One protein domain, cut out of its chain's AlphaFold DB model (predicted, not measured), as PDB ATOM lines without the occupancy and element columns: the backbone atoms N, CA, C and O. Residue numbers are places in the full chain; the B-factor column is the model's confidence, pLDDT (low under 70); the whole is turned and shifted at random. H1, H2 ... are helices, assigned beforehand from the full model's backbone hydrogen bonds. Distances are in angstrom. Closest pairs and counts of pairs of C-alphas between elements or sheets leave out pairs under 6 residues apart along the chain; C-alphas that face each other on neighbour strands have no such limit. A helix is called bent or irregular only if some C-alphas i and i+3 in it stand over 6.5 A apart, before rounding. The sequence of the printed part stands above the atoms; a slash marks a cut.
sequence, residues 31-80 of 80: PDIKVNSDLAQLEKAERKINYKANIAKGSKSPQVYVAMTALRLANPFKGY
ATOM      1  N   PRO A  31     -14.902  12.879  16.697       82.12
ATOM      2  CA  PRO A  31     -15.185  12.575  15.300       82.12
ATOM      3  C   PRO A  31     -13.970  12.891  14.419       82.12
ATOM      4  O   PRO A  31     -13.497  14.030  14.420       82.12
ATOM      5  N   ASP A  32     -13.527  11.934  13.600       75.38
ATOM      6  CA  ASP A  32     -12.350  12.077  12.720       75.38
ATOM      7  C   ASP A  32     -12.415  13.318  11.811       75.38
ATOM      8  O   ASP A  32     -11.409  13.969  11.526       75.38
ATOM      9  N   ILE A  33     -13.622  13.701  11.387       75.94
ATOM     10  CA  ILE A  33     -13.870  14.894  10.562       75.94
ATOM     11  C   ILE A  33     -13.452  16.177  11.296       75.94
ATOM     12  O   ILE A  33     -12.878  17.080  10.683       75.94
ATOM     13  N   LYS A  34     -13.715  16.263  12.607       76.75
ATOM     14  CA  LYS A  34     -13.327  17.424  13.420       76.75
ATOM     15  C   LYS A  34     -11.818  17.470  13.614       76.75
ATOM     16  O   LYS A  34     -11.224  18.520  13.405       76.75
ATOM     17  N   VAL A  35     -11.199  16.325  13.903       80.56
ATOM     18  CA  VAL A  35      -9.744  16.222  14.091       80.56
ATOM     19  C   VAL A  35      -8.993  16.704  12.848       80.56
ATOM     20  O   VAL A  35      -8.082  17.522  12.955       80.56
ATOM     21  N   ASN A  36      -9.417  16.272  11.659       84.25
ATOM     22  CA  ASN A  36      -8.785  16.678  10.402       84.25
ATOM     23  C   ASN A  36      -8.982  18.171  10.088       84.25
ATOM     24  O   ASN A  36      -8.052  18.836   9.629       84.25
ATOM     25  N   SER A  37     -10.179  18.713  10.345       90.25
ATOM     26  CA  SER A  37     -10.448  20.151  10.202       90.25
ATOM     27  C   SER A  37      -9.557  20.977  11.129       90.25
ATOM     28  O   SER A  37      -8.933  21.946  10.692       90.25
ATOM     29  N   ASP A  38      -9.482  20.587  12.399       86.81
ATOM     30  CA  ASP A  38      -8.721  21.308  13.414       86.81
ATOM     31  C   ASP A  38      -7.221  21.248  13.106       86.81
ATOM     32  O   ASP A  38      -6.544  22.277  13.140       86.81
ATOM     33  N   LEU A  39      -6.714  20.088  12.677       91.56
ATOM     34  CA  LEU A  39      -5.332  19.940  12.221       91.56
ATOM     35  C   LEU A  39      -5.022  20.873  11.040       91.56
ATOM     36  O   LEU A  39      -4.033  21.605  11.070       91.56
ATOM     37  N   ALA A  40      -5.896  20.931  10.032       91.31
ATOM     38  CA  ALA A  40      -5.707  21.818   8.883       91.31
ATOM     39  C   ALA A  40      -5.691  23.308   9.280       91.31
ATOM     40  O   ALA A  40      -4.955  24.113   8.693       91.31
ATOM     41  N   GLN A  41      -6.492  23.696  10.278       91.44
ATOM     42  CA  GLN A  41      -6.497  25.057  10.817       91.44
ATOM     43  C   GLN A  41      -5.214  25.374  11.587       91.44
ATOM     44  O   GLN A  41      -4.646  26.453  11.386       91.44
ATOM     45  N   LEU A  42      -4.731  24.439  12.410       91.50
ATOM     46  CA  LEU A  42      -3.472  24.568  13.144       91.50
ATOM     47  C   LEU A  42      -2.292  24.719  12.185       91.50
ATOM     48  O   LEU A  42      -1.556  25.701  12.273       91.50
ATOM     49  N   GLU A  43      -2.182  23.854  11.178       92.62
ATOM     50  CA  GLU A  43      -1.129  23.969  10.168       92.62
ATOM     51  C   GLU A  43      -1.187  25.304   9.409       92.62
ATOM     52  O   GLU A  43      -0.167  25.917   9.088       92.62
ATOM     53  N   LYS A  44      -2.394  25.788   9.085       92.44
ATOM     54  CA  LYS A  44      -2.568  27.091   8.429       92.44
ATOM     55  C   LYS A  44      -2.078  28.228   9.327       92.44
ATOM     56  O   LYS A  44      -1.459  29.171   8.823       92.44
ATOM     57  N   ALA A  45      -2.351  28.154  10.626       87.94
ATOM     58  CA  ALA A  45      -1.874  29.125  11.600       87.94
ATOM     59  C   ALA A  45      -0.345  29.074  11.736       87.94
ATOM     60  O   ALA A  45       0.300  30.120  11.640       87.94
ATOM     61  N   GLU A  46       0.244  27.883  11.837       85.88
ATOM     62  CA  GLU A  46       1.695  27.687  11.893       85.88
ATOM     63  C   GLU A  46       2.396  28.236  10.650       85.88
ATOM     64  O   GLU A  46       3.325  29.038  10.761       85.88
ATOM     65  N   ARG A  47       1.903  27.907   9.447       85.62
ATOM     66  CA  ARG A  47       2.429  28.457   8.186       85.62
ATOM     67  C   ARG A  47       2.383  29.986   8.171       85.62
ATOM     68  O   ARG A  47       3.341  30.627   7.740       85.62
ATOM     69  N   LYS A  48       1.300  30.592   8.669       83.06
ATOM     70  CA  LYS A  48       1.144  32.055   8.744       83.06
ATOM     71  C   LYS A  48       2.115  32.693   9.740       83.06
ATOM     72  O   LYS A  48       2.657  33.762   9.451       83.06
ATOM     73  N   ILE A  49       2.329  32.063  10.893       77.25
ATOM     74  CA  ILE A  49       3.291  32.515  11.906       77.25
ATOM     75  C   ILE A  49       4.713  32.415  11.349       77.25
ATOM     76  O   ILE A  49       5.437  33.408  11.379       77.25
ATOM     77  N   ASN A  50       5.078  31.282  10.749       76.00
ATOM     78  CA  ASN A  50       6.389  31.076  10.131       76.00
ATOM     79  C   ASN A  50       6.651  32.067   8.991       76.00
ATOM     80  O   ASN A  50       7.724  32.658   8.921       76.00
ATOM     81  N   TYR A  51       5.655  32.332   8.142       71.19
ATOM     82  CA  TYR A  51       5.758  33.350   7.094       71.19
ATOM     83  C   TYR A  51       6.005  34.755   7.669       71.19
ATOM     84  O   TYR A  51       6.905  35.461   7.219       71.19
ATOM     85  N   LYS A  52       5.263  35.156   8.712       64.06
ATOM     86  CA  LYS A  52       5.475  36.444   9.400       64.06
ATOM     87  C   LYS A  52       6.837  36.520  10.094       64.06
ATOM     88  O   LYS A  52       7.495  37.553  10.004       64.06
ATOM     89  N   ALA A  53       7.269  35.443  10.744       62.00
ATOM     90  CA  ALA A  53       8.578  35.351  11.378       62.00
ATOM     91  C   ALA A  53       9.712  35.463  10.346       62.00
ATOM     92  O   ALA A  53      10.691  36.160  10.597       62.00
ATOM     93  N   ASN A  54       9.556  34.863   9.163       59.72
ATOM     94  CA  ASN A  54      10.514  34.964   8.059       59.72
ATOM     95  C   ASN A  54      10.583  36.376   7.457       59.72
ATOM     96  O   ASN A  54      11.679  36.865   7.183       59.72
ATOM     97  N   ILE A  55       9.446  37.073   7.325       59.34
ATOM     98  CA  ILE A  55       9.424  38.493   6.930       59.34
ATOM     99  C   ILE A  55      10.154  39.352   7.971       59.34
ATOM    100  O   ILE A  55      11.001  40.167   7.610       59.34
ATOM    101  N   ALA A  56       9.857  39.158   9.259       60.91
ATOM    102  CA  ALA A  56      10.439  39.943  10.348       60.91
ATOM    103  C   ALA A  56      11.941  39.678  10.545       60.91
ATOM    104  O   ALA A  56      12.688  40.596  10.873       60.91
ATOM    105  N   LYS A  57      12.401  38.444  10.304       59.59
ATOM    106  CA  LYS A  57      13.823  38.064  10.363       59.59
ATOM    107  C   LYS A  57      14.602  38.405   9.090       59.59
ATOM    108  O   LYS A  57      15.784  38.087   9.003       59.59
ATOM    109  N   GLY A  58      13.972  39.052   8.108       54.81
ATOM    110  CA  GLY A  58      14.643  39.443   6.875       54.81
ATOM    111  C   GLY A  58      15.109  38.241   6.057       54.81
ATOM    112  O   GLY A  58      16.207  38.283   5.500       54.81
ATOM    113  N   SER A  59      14.302  37.173   5.956       54.72
ATOM    114  CA  SER A  59      14.550  36.150   4.939       54.72
ATOM    115  C   SER A  59      14.383  36.833   3.583       54.72
ATOM    116  O   SER A  59      13.271  37.061   3.100       54.72
ATOM    117  N   LYS A  60      15.509  37.261   3.013       59.03
ATOM    118  CA  LYS A  60      15.587  37.866   1.693       59.03
ATOM    119  C   LYS A  60      15.118  36.809   0.703       59.03
ATOM    120  O   LYS A  60      15.923  36.003   0.252       59.03
ATOM    121  N   SER A  61      13.833  36.807   0.346       64.62
ATOM    122  CA  SER A  61      13.467  36.300  -0.973       64.62
ATOM    123  C   SER A  61      14.328  37.105  -1.951       64.62
ATOM    124  O   SER A  61      14.200  38.336  -1.970       64.62
ATOM    125  N   PRO A  62      15.254  36.468  -2.694       65.88
ATOM    126  CA  PRO A  62      16.179  37.192  -3.559       65.88
ATOM    127  C   PRO A  62      15.415  38.083  -4.538       65.88
ATOM    128  O   PRO A  62      15.809  39.212  -4.790       65.88
ATOM    129  N   GLN A  63      14.252  37.611  -4.990       72.06
ATOM    130  CA  GLN A  63      13.347  38.317  -5.892       72.06
ATOM    131  C   GLN A  63      12.771  39.588  -5.254       72.06
ATOM    132  O   GLN A  63      12.789  40.645  -5.877       72.06
ATOM    133  N   VAL A  64      12.313  39.521  -3.998       72.25
ATOM    134  CA  VAL A  64      11.761  40.689  -3.282       72.25
ATOM    135  C   VAL A  64      12.859  41.702  -2.959       72.25
ATOM    136  O   VAL A  64      12.654  42.905  -3.118       72.25
ATOM    137  N   TYR A  65      14.045  41.233  -2.560       72.31
ATOM    138  CA  TYR A  65      15.202  42.098  -2.335       72.31
ATOM    139  C   TYR A  65      15.632  42.803  -3.628       72.31
ATOM    140  O   TYR A  65      15.786  44.021  -3.630       72.31
ATOM    141  N   VAL A  66      15.756  42.073  -4.739       74.25
ATOM    142  CA  VAL A  66      16.099  42.637  -6.053       74.25
ATOM    143  C   VAL A  66      15.038  43.636  -6.511       74.25
ATOM    144  O   VAL A  66      15.403  44.736  -6.911       74.25
ATOM    145  N   ALA A  67      13.747  43.325  -6.372       80.19
ATOM    146  CA  ALA A  67      12.662  44.237  -6.736       80.19
ATOM    147  C   ALA A  67      12.679  45.530  -5.901       80.19
ATOM    148  O   ALA A  67      12.575  46.625  -6.448       80.19
ATOM    149  N   MET A  68      12.873  45.427  -4.582       75.75
ATOM    150  CA  MET A  68      12.995  46.592  -3.695       75.75
ATOM    151  C   MET A  68      14.234  47.433  -4.011       75.75
ATOM    152  O   MET A  68      14.185  48.661  -3.952       75.75
ATOM    153  N   THR A  69      15.345  46.776  -4.349       73.31
ATOM    154  CA  THR A  69      16.593  47.454  -4.714       73.31
ATOM    155  C   THR A  69      16.433  48.155  -6.058       73.31
ATOM    156  O   THR A  69      16.710  49.343  -6.144       73.31
ATOM    157  N   ALA A  70      15.886  47.480  -7.071       80.81
ATOM    158  CA  ALA A  70      15.572  48.067  -8.369       80.81
ATOM    159  C   ALA A  70      14.635  49.273  -8.235       80.81
ATOM    160  O   ALA A  70      14.915  50.316  -8.810       80.81
ATOM    161  N   LEU A  71      13.589  49.185  -7.405       78.88
ATOM    162  CA  LEU A  71      12.683  50.304  -7.137       78.88
ATOM    163  C   LEU A  71      13.388  51.485  -6.449       78.88
ATOM    164  O   LEU A  71      13.084  52.640  -6.736       78.88
ATOM    165  N   ARG A  72      14.341  51.208  -5.549       77.75
ATOM    166  CA  ARG A  72      15.156  52.243  -4.897       77.75
ATOM    167  C   ARG A  72      16.103  52.929  -5.886       77.75
ATOM    168  O   ARG A  72      16.234  54.143  -5.806       77.75
ATOM    169  N   LEU A  73      16.740  52.174  -6.782       76.50
ATOM    170  CA  LEU A  73      17.660  52.699  -7.802       76.50
ATOM    171  C   LEU A  73      16.911  53.421  -8.936       76.50
ATOM    172  O   LEU A  73      17.411  54.388  -9.492       76.50
ATOM    173  N   ALA A  74      15.698  52.973  -9.264       81.75
ATOM    174  CA  ALA A  74      14.854  53.567 -10.298       81.75
ATOM    175  C   ALA A  74      14.187  54.880  -9.865       81.75
ATOM    176  O   ALA A  74      13.486  55.486 -10.671       81.75
ATOM    177  N   ASN A  75      14.357  55.317  -8.613       74.31
ATOM    178  CA  ASN A  75      13.822  56.588  -8.145       74.31
ATOM    179  C   ASN A  75      14.817  57.727  -8.457       74.31
ATOM    180  O   ASN A  75      15.797  57.880  -7.723       74.31
ATOM    181  N   PRO A  76      14.562  58.567  -9.479       70.19
ATOM    182  CA  PRO A  76      15.499  59.606  -9.910       70.19
ATOM    183  C   PRO A  76      15.599  60.785  -8.928       70.19
ATOM    184  O   PRO A  76      16.431  61.665  -9.113       70.19
ATOM    185  N   PHE A  77      14.760  60.823  -7.886       73.94
ATOM    186  CA  PHE A  77      14.714  61.911  -6.903       73.94
ATOM    187  C   PHE A  77      15.536  61.637  -5.644       73.94
ATOM    188  O   PHE A  77      15.677  62.517  -4.796       73.94
ATOM    189  N   LYS A  78      16.066  60.422  -5.490       62.75
ATOM    190  CA  LYS A  78      16.907  60.056  -4.355       62.75
ATOM    191  C   LYS A  78      18.347  59.949  -4.852       62.75
ATOM    192  O   LYS A  78      18.789  58.870  -5.225       62.75
ATOM    193  N   GLY A  79      19.029  61.095  -4.929       62.19
ATOM    194  CA  GLY A  79      20.457  61.153  -5.250       62.19
ATOM    195  C   GLY A  79      21.255  60.222  -4.334       62.19
ATOM    196  O   GLY A  79      20.923  60.101  -3.151       62.19
ATOM    197  N   TYR A  80      22.229  59.520  -4.915       61.50
ATOM    198  CA  TYR A  80      23.149  58.642  -4.188       61.50
ATOM    199  C   TYR A  80      24.046  59.429  -3.239       61.50
ATOM    200  O   TYR A  80      24.489  60.530  -3.639       61.50
TER     201      TYR A  80
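What this domain is: This is residues 31 to 80 of the 80 residues of an uncharacterized protein of Patescibacteria group bacterium (UniProt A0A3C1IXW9). One long helix, H1, makes more than half of the length of a stretched-out rod, and a shorter helix, H2, follows it nearly end to end, set off to one side by a link of five residues. The two helices do not pack on each other, and a tail of residues 74 to 80 continues beyond H2. The printed part has 50 residues with two named helices, H1 then H2, and no named strand; its class is all helix. It is extended, with a radius of gyration of the C-alphas of 19.1 A, and the C-alphas span 63 by 16 by 16 A.

How they stand to each other: H1, residues 32 to 56, is the longest helix, with 25 residues. H2, residues 62 to 73, is apart from H1: no C-alpha of the one is within 8 A of the other. A tight link of 5 residues, 57 to 61, joins them. Residues 31 to 50, of which 32 to 50 belong to H1, stand free. Residues 52 to 58, of which 52 to 56 belong to H1, stand free too, as do residues 60 to 80, of which 62 to 73 belong to H2. In H1 and H2 every pair of O i and N i+4 is within hydrogen-bond range. Neither helix is bent or irregular.

Where its parts are: H1 begins with C-alpha 32 of Asp 32 at (-12.350, 12.077, 12.720) and ends with C-alpha 56 of Ala 56 at (10.439, 39.943, 10.348), 36.1 A from first to last C-alpha. H2 has 12 residues, from Pro 62 to Leu 73, and measures 16.1 A; its last C-alpha is at (17.660, 52.699, -7.802).

The domain as a whole: The two C-alphas farthest apart, those of Pro 31 and Gly 79, are 63.7 A apart. The printed part has no cut and ends at Tyr 80, the chain's last residue. The mean pLDDT of the printed part is 75.1, and the model's confidence is low, under 70, at residues 52 to 62 and 78 to 80.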